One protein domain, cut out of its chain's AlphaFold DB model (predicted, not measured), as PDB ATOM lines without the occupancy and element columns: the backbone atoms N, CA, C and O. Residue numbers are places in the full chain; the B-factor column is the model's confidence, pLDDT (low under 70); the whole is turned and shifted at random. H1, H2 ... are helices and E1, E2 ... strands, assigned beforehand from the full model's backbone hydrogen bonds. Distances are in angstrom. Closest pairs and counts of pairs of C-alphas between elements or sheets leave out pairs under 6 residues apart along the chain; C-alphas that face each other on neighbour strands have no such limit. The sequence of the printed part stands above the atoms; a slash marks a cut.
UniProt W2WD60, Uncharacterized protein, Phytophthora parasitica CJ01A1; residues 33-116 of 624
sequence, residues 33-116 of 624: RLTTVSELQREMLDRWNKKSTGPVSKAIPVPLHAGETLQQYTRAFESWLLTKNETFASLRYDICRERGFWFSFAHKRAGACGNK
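This is residues 33 to 116 of the 624 residues of an uncharacterized protein of Phytophthora parasitica CJ01A1 (UniProt W2WD60). The long helix H4 packs on a short ribbon of two parallel strands, E1 and E2, with E2 next to H4 in the core. H2 crosses H4 at nearly a right angle and begins near E2, while H1 runs away from the ribbon towards one end of the longest axis and little H3 sits at the other. The printed part has 84 residues, in the order E1 H1 E2 H2 H3 H4, mostly helix. It is compact, with a radius of gyration of the C-alphas of 13.6 A and spans of 39 by 29 by 27 A.

E1, residues 33 to 36, is parallel to E2, residues 60 to 64, at 36 degrees; N 33 and O 60, 2.8 A, are within hydrogen-bond range. H1, residues 37 to 48, joins them in a strand-helix-strand unit, two parallel strands with a helix between, whose crossover is right-handed. H4, residues 95 to 109, comes closest to E2 at the C-alphas of Pro 63 and Ala 106, 6.0 A. H2, residues 70 to 82, touches H4 with residues 77 to 81 alone, about perpendicular at 77 degrees; the closest C-alphas are those of Phe 77 and Phe 105, 6.8 A. H3, residues 88 to 91, is close to H4 but not clearly touching, at C-alphas 91 and 98, 5.2 A. H1 and H2 are apart. In H1, H2 and H4 every O i to N i+4 pair is within hydrogen-bond range; H3 is too short for one.

E1 begins at C-alpha 33 (224.163, 189.358, 133.906). H1 is 16.6 A long, E2 12.6 A, H2 18.5 A and H4 21.2 A, ending at C-alpha 109 (217.181, 196.810, 123.047).

The C-alphas farthest apart, of Lys 51 and Ala 89, are 39.0 A apart. The printed part has no cut. H1 to E2 is a long link; pLDDT is under 70 at residues 51 to 58 and 111 to 116.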
ATOM      1  N   ARG A  33     222.894 189.563 134.619       85.44
ATOM      2  CA  ARG A  33     224.163 189.358 133.906       85.44
ATOM      3  C   ARG A  33     224.380 190.511 132.934       85.44
ATOM      4  O   ARG A  33     223.490 190.826 132.147       85.44
ATOM      5  N   LEU A  34     225.552 191.133 132.980       84.12
ATOM      6  CA  LEU A  34     225.946 192.100 131.958       84.12
ATOM      7  C   LEU A  34     226.282 191.336 130.675       84.12
ATOM      8  O   LEU A  34     226.996 190.336 130.725       84.12
ATOM      9  N   THR A  35     225.753 191.795 129.546       83.06
ATOM     10  CA  THR A  35     226.040 191.253 128.210       83.06
ATOM     11  C   THR A  35     226.230 192.414 127.244       83.06
ATOM     12  O   THR A  35     225.788 193.532 127.513       83.06
ATOM     13  N   THR A  36     226.830 192.176 126.081       86.12
ATOM     14  CA  THR A  36     226.756 193.169 124.990       86.12
ATOM     15  C   THR A  36     225.467 192.995 124.178       86.12
ATOM     16  O   THR A  36     224.883 191.909 124.147       86.12
ATOM     17  N   VAL A  37     225.011 194.052 123.494       82.81
ATOM     18  CA  VAL A  37     223.859 193.975 122.567       82.81
ATOM     19  C   VAL A  37     224.071 192.880 121.507       82.81
ATOM     20  O   VAL A  37     223.201 192.031 121.317       82.81
ATOM     21  N   SER A  38     225.248 192.839 120.877       79.81
ATOM     22  CA  SER A  38     225.588 191.868 119.823       79.81
ATOM     23  C   SER A  38     225.706 190.423 120.325       79.81
ATOM     24  O   SER A  38     225.440 189.475 119.588       79.81
ATOM     25  N   GLU A  39     226.095 190.232 121.583       81.88
ATOM     26  CA  GLU A  39     226.143 188.920 122.228       81.88
ATOM     27  C   GLU A  39     224.745 188.382 122.536       81.88
ATOM     28  O   GLU A  39     224.478 187.216 122.247       81.88
ATOM     29  N   LEU A  40     223.834 189.231 123.026       83.19
ATOM     30  CA  LEU A  40     222.436 188.847 123.228       83.19
ATOM     31  C   LEU A  40     221.739 188.548 121.890       83.19
ATOM     32  O   LEU A  40     221.028 187.552 121.784       83.19
ATOM     33  N   GLN A  41     222.001 189.342 120.845       79.81
ATOM     34  CA  GLN A  41     221.524 189.068 119.480       79.81
ATOM     35  C   GLN A  41     221.993 187.698 118.965       79.81
ATOM     36  O   GLN A  41     221.188 186.932 118.435       79.81
ATOM     37  N   ARG A  42     223.275 187.362 119.157       77.69
ATOM     38  CA  ARG A  42     223.828 186.048 118.796       77.69
ATOM     39  C   ARG A  42     223.178 184.922 119.600       77.69
ATOM     40  O   ARG A  42     222.747 183.941 119.008       77.69
ATOM     41  N   GLU A  43     223.020 185.088 120.912       78.31
ATOM     42  CA  GLU A  43     222.353 184.103 121.772       78.31
ATOM     43  C   GLU A  43     220.895 183.848 121.339       78.31
ATOM     44  O   GLU A  43     220.440 182.703 121.314       78.31
ATOM     45  N   MET A  44     220.165 184.896 120.948       77.62
ATOM     46  CA  MET A  44     218.813 184.781 120.394       77.62
ATOM     47  C   MET A  44     218.806 184.048 119.043       77.62
ATOM     48  O   MET A  44     217.964 183.176 118.824       77.62
ATOM     49  N   LEU A  45     219.762 184.348 118.160       76.12
ATOM     50  CA  LEU A  45     219.887 183.721 116.842       76.12
ATOM     51  C   LEU A  45     220.287 182.237 116.931       76.12
ATOM     52  O   LEU A  45     219.746 181.404 116.203       76.12
ATOM     53  N   ASP A  46     221.190 181.873 117.841       75.25
ATOM     54  CA  ASP A  46     221.604 180.482 118.064       75.25
ATOM     55  C   ASP A  46     220.468 179.634 118.658       75.25
ATOM     56  O   ASP A  46     220.312 178.461 118.304       75.25
ATOM     57  N   ARG A  47     219.614 180.231 119.501       70.69
ATOM     58  CA  ARG A  47     218.379 179.595 119.994       70.69
ATOM     59  C   ARG A  47     217.332 179.426 118.901       70.69
ATOM     60  O   ARG A  47     216.778 178.336 118.784       70.69
ATOM     61  N   TRP A  48     217.098 180.456 118.086       72.25
ATOM     62  CA  TRP A  48     216.183 180.385 116.940       72.25
ATOM     63  C   TRP A  48     216.574 179.250 115.983       72.25
ATOM     64  O   TRP A  48     215.744 178.440 115.580       72.25
ATOM     65  N   ASN A  49     217.876 179.120 115.718       74.75
ATOM     66  CA  ASN A  49     218.445 178.057 114.893       74.75
ATOM     67  C   ASN A  49     218.580 176.695 115.609       74.75
ATOM     68  O   ASN A  49     219.170 175.777 115.043       74.75
ATOM     69  N   LYS A  50     218.074 176.549 116.845       70.31
ATOM     70  CA  LYS A  50     218.170 175.340 117.691       70.31
ATOM     71  C   LYS A  50     219.605 174.815 117.905       70.31
ATOM     72  O   LYS A  50     219.797 173.641 118.204       70.31
ATOM     73  N   LYS A  51     220.618 175.686 117.800       63.31
ATOM     74  CA  LYS A  51     222.049 175.361 117.982       63.31
ATOM     75  C   LYS A  51     222.512 175.396 119.445       63.31
ATOM     76  O   LYS A  51     223.644 175.033 119.741       63.31
ATOM     77  N   SER A  52     221.656 175.831 120.370       56.72
ATOM     78  CA  SER A  52     221.976 175.928 121.799       56.72
ATOM     79  C   SER A  52     221.968 174.559 122.493       56.72
ATOM     80  O   SER A  52     220.909 174.069 122.878       56.72
ATOM     81  N   THR A  53     223.148 173.977 122.725       49.94
ATOM     82  CA  THR A  53     223.329 172.705 123.466       49.94
ATOM     83  C   THR A  53     223.693 172.900 124.952       49.94
ATOM     84  O   THR A  53     223.924 171.928 125.664       49.94
ATOM     85  N   GLY A  54     223.779 174.145 125.441       54.75
ATOM     86  CA  GLY A  54     224.224 174.465 126.807       54.75
ATOM     87  C   GLY A  54     223.091 174.787 127.797       54.75
ATOM     88  O   GLY A  54     222.018 175.232 127.380       54.75
ATOM     89  N   PRO A  55     223.320 174.621 129.118       53.75
ATOM     90  CA  PRO A  55     222.387 175.071 130.146       53.75
ATOM     91  C   PRO A  55     222.268 176.598 130.124       53.75
ATOM     92  O   PRO A  55     223.258 177.325 130.209       53.75
ATOM     93  N   VAL A  56     221.039 177.094 130.016       60.78
ATOM     94  CA  VAL A  56     220.775 178.530 129.909       60.78
ATOM     95  C   VAL A  56     220.933 179.227 131.260       60.78
ATOM     96  O   VAL A  56     220.384 178.788 132.271       60.78
ATOM     97  N   SER A  57     221.631 180.367 131.259       66.31
ATOM     98  CA  SER A  57     221.720 181.230 132.437       66.31
ATOM     99  C   SER A  57     220.338 181.746 132.846       66.31
ATOM    100  O   SER A  57     219.625 182.359 132.052       66.31
ATOM    101  N   LYS A  58     219.981 181.529 134.117       68.12
ATOM    102  CA  LYS A  58     218.737 182.030 134.726       68.12
ATOM    103  C   LYS A  58     218.772 183.543 134.995       68.12
ATOM    104  O   LYS A  58     217.727 184.116 135.317       68.12
ATOM    105  N   ALA A  59     219.942 184.173 134.873       80.44
ATOM    106  CA  ALA A  59     220.138 185.596 135.106       80.44
ATOM    107  C   ALA A  59     219.583 186.455 133.957       80.44
ATOM    108  O   ALA A  59     219.771 186.154 132.773       80.44
ATOM    109  N   ILE A  60     218.941 187.556 134.338       83.50
ATOM    110  CA  ILE A  60     218.379 188.580 133.458       83.50
ATOM    111  C   ILE A  60     219.511 189.193 132.615       83.50
ATOM    112  O   ILE A  60     220.452 189.736 133.201       83.50
ATOM    113  N   PRO A  61     219.462 189.138 131.273       85.75
ATOM    114  CA  PRO A  61     220.450 189.793 130.431       85.75
ATOM    115  C   PRO A  61     220.287 191.314 130.490       85.75
ATOM    116  O   PRO A  61     219.186 191.844 130.359       85.75
ATOM    117  N   VAL A  62     221.403 192.013 130.658       87.94
ATOM    118  CA  VAL A  62     221.504 193.472 130.612       87.94
ATOM    119  C   VAL A  62     222.417 193.843 129.438       87.94
ATOM    120  O   VAL A  62     223.632 193.937 129.623       87.94
ATOM    121  N   PRO A  63     221.862 193.991 128.216       87.38
ATOM    122  CA  PRO A  63     222.618 194.345 127.021       87.38
ATOM    123  C   PRO A  63     223.055 195.816 127.047       87.38
ATOM    124  O   PRO A  63     222.258 196.722 126.799       87.38
ATOM    125  N   LEU A  64     224.338 196.044 127.319       87.31
ATOM    126  CA  LEU A  64     224.980 197.357 127.258       87.31
ATOM    127  C   LEU A  64     225.524 197.632 125.847       87.31
ATOM    128  O   LEU A  64     226.013 196.719 125.169       87.31
ATOM    129  N   HIS A  65     225.461 198.890 125.406       83.44
ATOM    130  CA  HIS A  65     226.208 199.351 124.230       83.44
ATOM    131  C   HIS A  65     227.684 199.609 124.575       83.44
ATOM    132  O   HIS A  65     228.062 199.698 125.744       83.44
ATOM    133  N   ALA A  66     228.530 199.760 123.554       78.88
ATOM    134  CA  ALA A  66     229.928 200.136 123.750       78.88
ATOM    135  C   ALA A  66     230.033 201.481 124.498       78.88
ATOM    136  O   ALA A  66     229.462 202.480 124.065       78.88
ATOM    137  N   GLY A  67     230.744 201.491 125.630       78.12
ATOM    138  CA  GLY A  67     230.884 202.667 126.500       78.12
ATOM    139  C   GLY A  67     229.691 202.957 127.423       78.12
ATOM    140  O   GLY A  67     229.751 203.916 128.189       78.12
ATOM    141  N   GLU A  68     228.623 202.151 127.394       86.06
ATOM    142  CA  GLU A  68     227.463 202.330 128.272       86.06
ATOM    143  C   GLU A  68     227.678 201.695 129.655       86.06
ATOM    144  O   GLU A  68     228.140 200.563 129.788       86.06
ATOM    145  N   THR A  69     227.281 202.412 130.706       87.00
ATOM    146  CA  THR A  69     227.295 201.933 132.096       87.00
ATOM    147  C   THR A  69     225.962 201.296 132.501       87.00
ATOM    148  O   THR A  69     224.890 201.668 132.018       87.00
ATOM    149  N   LEU A  70     225.991 200.401 133.495       83.69
ATOM    150  CA  LEU A  70     224.778 199.818 134.088       83.69
ATOM    151  C   LEU A  70     223.798 200.884 134.626       83.69
ATOM    152  O   LEU A  70     222.583 200.680 134.592       83.69
ATOM    153  N   GLN A  71     224.299 202.035 135.090       84.06
ATOM    154  CA  GLN A  71     223.451 203.131 135.564       84.06
ATOM    155  C   GLN A  71     222.713 203.822 134.407       84.06
ATOM    156  O   GLN A  71     221.523 204.100 134.531       84.06
ATOM    157  N   GLN A  72     223.376 204.052 133.268       84.88
ATOM    158  CA  GLN A  72     222.729 204.575 132.056       84.88
ATOM    159  C   GLN A  72     221.675 203.594 131.523       84.88
ATOM    160  O   GLN A  72     220.553 204.009 131.233       84.88
ATOM    161  N   TYR A  73     221.980 202.291 131.509       88.12
ATOM    162  CA  TYR A  73     221.005 201.256 131.157       88.12
ATOM    163  C   TYR A  73     219.790 201.263 132.094       88.12
ATOM    164  O   TYR A  73     218.656 201.162 131.629       88.12
ATOM    165  N   THR A  74     220.015 201.426 133.402       87.75
ATOM    166  CA  THR A  74     218.943 201.494 134.408       87.75
ATOM    167  C   THR A  74     218.061 202.726 134.208       87.75
ATOM    168  O   THR A  74     216.848 202.577 134.167       87.75
ATOM    169  N   ARG A  75     218.632 203.912 133.951       86.50
ATOM    170  CA  ARG A  75     217.848 205.124 133.628       86.50
ATOM    171  C   ARG A  75     217.059 204.992 132.321       86.50
ATOM    172  O   ARG A  75     215.923 205.448 132.225       86.50
ATOM    173  N   ALA A  76     217.633 204.339 131.310       85.25
ATOM    174  CA  ALA A  76     216.930 204.047 130.062       85.25
ATOM    175  C   ALA A  76     215.769 203.052 130.270       85.25
ATOM    176  O   ALA A  76     214.739 203.158 129.605       85.25
ATOM    177  N   PHE A  77     215.916 202.111 131.208       89.25
ATOM    178  CA  PHE A  77     214.848 201.210 131.635       89.25
ATOM    179  C   PHE A  77     213.767 201.940 132.448       89.25
ATOM    180  O   PHE A  77     212.592 201.757 132.152       89.25
ATOM    181  N   GLU A  78     214.136 202.817 133.389       87.38
ATOM    182  CA  GLU A  78     213.213 203.699 134.130       87.38
ATOM    183  C   GLU A  78     212.351 204.527 133.167       87.38
ATOM    184  O   GLU A  78     211.124 204.466 133.219       87.38
ATOM    185  N   SER A  79     212.985 205.218 132.215       86.50
ATOM    186  CA  SER A  79     212.290 205.978 131.169       86.50
ATOM    187  C   SER A  79     211.368 205.093 130.319       86.50
ATOM    188  O   SER A  79     210.262 205.502 129.969       86.50
ATOM    189  N   TRP A  80     211.769 203.852 130.021       90.50
ATOM    190  CA  TRP A  80     210.919 202.916 129.288       90.50
ATOM    191  C   TRP A  80     209.730 202.391 130.111       90.50
ATOM    192  O   TRP A  80     208.646 202.243 129.544       90.50
ATOM    193  N   LEU A  81     209.888 202.155 131.417       89.31
ATOM    194  CA  LEU A  81     208.782 201.776 132.306       89.31
ATOM    195  C   LEU A  81     207.706 202.866 132.370       89.31
ATOM    196  O   LEU A  81     206.520 202.544 132.306       89.31
ATOM    197  N   LEU A  82     208.096 204.145 132.366       85.88
ATOM    198  CA  LEU A  82     207.142 205.257 132.297       85.88
ATOM    199  C   LEU A  82     206.287 205.197 131.015       85.88
ATOM    200  O   LEU A  82     205.078 205.392 131.079       85.88
ATOM    201  N   THR A  83     206.850 204.777 129.868       83.25
ATOM    202  CA  THR A  83     206.062 204.529 128.630       83.25
ATOM    203  C   THR A  83     205.081 203.350 128.724       83.25
ATOM    204  O   THR A  83     204.334 203.083 127.780       83.25
ATOM    205  N   LYS A  84     205.101 202.609 129.836       80.50
ATOM    206  CA  LYS A  84     204.192 201.505 130.172       80.50
ATOM    207  C   LYS A  84     203.272 201.816 131.352       80.50
ATOM    208  O   LYS A  84     202.545 200.920 131.763       80.50
ATOM    209  N   ASN A  85     203.264 203.062 131.835       82.25
ATOM    210  CA  ASN A  85     202.562 203.483 133.048       82.25
ATOM    211  C   ASN A  85     203.001 202.694 134.298       82.25
ATOM    212  O   ASN A  85     202.200 202.394 135.178       82.25
ATOM    213  N   GLU A  86     204.285 202.332 134.357       84.44
ATOM    214  CA  GLU A  86     204.887 201.574 135.452       84.44
ATOM    215  C   GLU A  86     206.053 202.336 136.079       84.44
ATOM    216  O   GLU A  86     206.757 203.105 135.425       84.44
ATOM    217  N   THR A  87     206.303 202.070 137.359       85.94
ATOM    218  CA  THR A  87     207.440 202.629 138.098       85.94
ATOM    219  C   THR A  87     208.162 201.532 138.867       85.94
ATOM    220  O   THR A  87     207.589 200.492 139.192       85.94
ATOM    221  N   PHE A  88     209.415 201.775 139.250       77.38
ATOM    222  CA  PHE A  88     210.127 200.871 140.159       77.38
ATOM    223  C   PHE A  88     209.396 200.649 141.490       77.38
ATOM    224  O   PHE A  88     209.535 199.583 142.079       77.38
ATOM    225  N   ALA A  89     208.619 201.625 141.970       77.25
ATOM    226  CA  ALA A  89     207.833 201.476 143.193       77.25
ATOM    227  C   ALA A  89     206.678 200.471 143.022       77.25
ATOM    228  O   ALA A  89     206.479 199.644 143.907       77.25
ATOM    229  N   SER A  90     205.994 200.492 141.869       78.88
ATOM    230  CA  SER A  90     204.973 199.497 141.485       78.88
ATOM    231  C   SER A  90     205.556 198.077 141.452       78.88
ATOM    232  O   SER A  90     205.002 197.143 142.032       78.88
ATOM    233  N   LEU A  91     206.733 197.916 140.840       81.12
ATOM    234  CA  LEU A  91     207.325 196.597 140.589       81.12
ATOM    235  C   LEU A  91     207.973 195.932 141.816       81.12
ATOM    236  O   LEU A  91     208.109 194.711 141.830       81.12
ATOM    237  N   ARG A  92     208.317 196.686 142.871       74.38
ATOM    238  CA  ARG A  92     208.966 196.152 144.092       74.38
ATOM    239  C   ARG A  92     208.188 195.041 144.801       74.38
ATOM    240  O   ARG A  92     208.800 194.254 145.519       74.38
ATOM    241  N   TYR A  93     206.869 194.993 144.629       74.56
ATOM    242  CA  TYR A  93     206.000 194.003 145.267       74.56
ATOM    243  C   TYR A  93     205.725 192.770 144.388       74.56
ATOM    244  O   TYR A  93     205.194 191.783 144.889       74.56
ATOM    245  N   ASP A  94     206.133 192.786 143.113       79.31
ATOM    246  CA  ASP A  94     205.996 191.658 142.187       79.31
ATOM    247  C   ASP A  94     207.314 191.396 141.438       79.31
ATOM    248  O   ASP A  94     207.583 191.890 140.340       79.31
ATOM    249  N   ILE A  95     208.135 190.547 142.059       77.25
ATOM    250  CA  ILE A  95     209.452 190.115 141.572       77.25
ATOM    251  C   ILE A  95     209.359 189.440 140.190       77.25
ATOM    252  O   ILE A  95     210.266 189.582 139.365       77.25
ATOM    253  N   CYS A  96     208.274 188.708 139.913       75.38
ATOM    254  CA  CYS A  96     208.087 188.020 138.634       75.38
ATOM    255  C   CYS A  96     207.796 189.021 137.511       75.38
ATOM    256  O   CYS A  96     208.358 188.917 136.416       75.38
ATOM    257  N   ARG A  97     206.975 190.029 137.806       80.38
ATOM    258  CA  ARG A  97     206.635 191.122 136.895       80.38
ATOM    259  C   ARG A  97     207.815 192.061 136.657       80.38
ATOM    260  O   ARG A  97     208.090 192.377 135.501       80.38
ATOM    261  N   GLU A  98     208.587 192.415 137.692       84.81
ATOM    262  CA  GLU A  98     209.841 193.171 137.529       84.81
ATOM    263  C   GLU A  98     210.811 192.429 136.592       84.81
ATOM    264  O   GLU A  98     211.297 192.997 135.609       84.81
ATOM    265  N   ARG A  99     211.036 191.130 136.841       83.00
ATOM    266  CA  ARG A  99     211.859 190.254 135.993       83.00
ATOM    267  C   ARG A  99     211.370 190.266 134.539       83.00
ATOM    268  O   ARG A  99     212.181 190.474 133.635       83.00
ATOM    269  N   GLY A 100     210.065 190.105 134.309       82.25
ATOM    270  CA  GLY A 100     209.452 190.150 132.975       82.25
ATOM    271  C   GLY A 100     209.688 191.471 132.231       82.25
ATOM    272  O   GLY A 100     210.031 191.460 131.043       82.25
ATOM    273  N   PHE A 101     209.595 192.610 132.924       87.31
ATOM    274  CA  PHE A 101     209.908 193.914 132.336       87.31
ATOM    275  C   PHE A 101     211.390 194.056 131.971       87.31
ATOM    276  O   PHE A 101     211.687 194.498 130.859       87.31
ATOM    277  N   TRP A 102     212.324 193.637 132.834       87.31
ATOM    278  CA  TRP A 102     213.754 193.681 132.499       87.31
ATOM    279  C   TRP A 102     214.096 192.836 131.260       87.31
ATOM    280  O   TRP A 102     214.827 193.310 130.388       87.31
ATOM    281  N   PHE A 103     213.547 191.617 131.145       83.56
ATOM    282  CA  PHE A 103     213.717 190.773 129.950       83.56
ATOM    283  C   PHE A 103     213.132 191.429 128.692       83.56
ATOM    284  O   PHE A 103     213.781 191.451 127.645       83.56
ATOM    285  N   SER A 104     211.931 192.003 128.800       83.69
ATOM    286  CA  SER A 104     211.257 192.691 127.692       83.69
ATOM    287  C   SER A 104     212.069 193.883 127.181       83.69
ATOM    288  O   SER A 104     212.213 194.075 125.972       83.69
ATOM    289  N   PHE A 105     212.651 194.666 128.093       88.94
ATOM    290  CA  PHE A 105     213.526 195.779 127.742       88.94
ATOM    291  C   PHE A 105     214.822 195.307 127.077       88.94
ATOM    292  O   PHE A 105     215.221 195.872 126.058       88.94
ATOM    293  N   ALA A 106     215.441 194.240 127.590       86.81
ATOM    294  CA  ALA A 106     216.635 193.643 126.995       86.81
ATOM    295  C   ALA A 106     216.382 193.155 125.554       86.81
ATOM    296  O   ALA A 106     217.160 193.477 124.656       86.81
ATOM    297  N   HIS A 107     215.265 192.462 125.306       82.19
ATOM    298  CA  HIS A 107     214.859 192.020 123.964       82.19
ATOM    299  C   HIS A 107     214.569 193.192 123.014       82.19
ATOM    300  O   HIS A 107     215.060 193.205 121.883       82.19
ATOM    301  N   LYS A 108     213.833 194.211 123.481       86.50
ATOM    302  CA  LYS A 108     213.588 195.445 122.717       86.50
ATOM    303  C   LYS A 108     214.909 196.108 122.314       86.50
ATOM    304  O   LYS A 108     215.076 196.513 121.167       86.50
ATOM    305  N   ARG A 109     215.859 196.198 123.250       81.56
ATOM    306  CA  ARG A 109     217.181 196.810 123.047       81.56
ATOM    307  C   ARG A 109     218.093 195.984 122.136       81.56
ATOM    308  O   ARG A 109     218.898 196.559 121.415       81.56
ATOM    309  N   ALA A 110     217.922 194.663 122.107       79.38
ATOM    310  CA  ALA A 110     218.565 193.772 121.140       79.38
ATOM    311  C   ALA A 110     217.999 193.888 119.708       79.38
ATOM    312  O   ALA A 110     218.507 193.230 118.802       79.38
ATOM    313  N   GLY A 111     216.978 194.719 119.469       66.25
ATOM    314  CA  GLY A 111     216.407 194.944 118.136       66.25
ATOM    315  C   GLY A 111     215.369 193.907 117.702       66.25
ATOM    316  O   GLY A 111     215.000 193.866 116.530       66.25
ATOM    317  N   ALA A 112     214.862 193.079 118.619       56.84
ATOM    318  CA  ALA A 112     213.803 192.121 118.318       56.84
ATOM    319  C   ALA A 112     212.425 192.804 118.292       56.84
ATOM    320  O   ALA A 112     211.703 192.822 119.288       56.84
ATOM    321  N   CYS A 113     212.058 193.365 117.138       36.97
ATOM    322  CA  CYS A 113     210.733 193.931 116.892       36.97
ATOM    323  C   CYS A 113     210.214 193.520 115.506       36.97
ATOM    324  O   CYS A 113     210.639 194.059 114.489       36.97
ATOM    325  N   GLY A 114     209.257 192.590 115.476       41.00
ATOM    326  CA  GLY A 114     208.591 192.141 114.253       41.00
ATOM    327  C   GLY A 114     207.214 191.559 114.560       41.00
ATOM    328  O   GLY A 114     207.103 190.363 114.806       41.00
ATOM    329  N   ASN A 115     206.188 192.417 114.495       35.22
ATOM    330  CA  ASN A 115     204.753 192.174 114.734       35.22
ATOM    331  C   ASN A 115     204.292 192.087 116.206       35.22
ATOM    332  O   ASN A 115     204.924 191.488 117.066       35.22
ATOM    333  N   LYS A 116     203.124 192.677 116.502       40.25
ATOM    334  CA  LYS A 116     202.510 192.642 117.847       40.25
ATOM    335  C   LYS A 116     201.940 191.257 118.210       40.25
ATOM    336  O   LYS A 116     201.833 190.938 119.387       40.25
TER     337      LYS A 116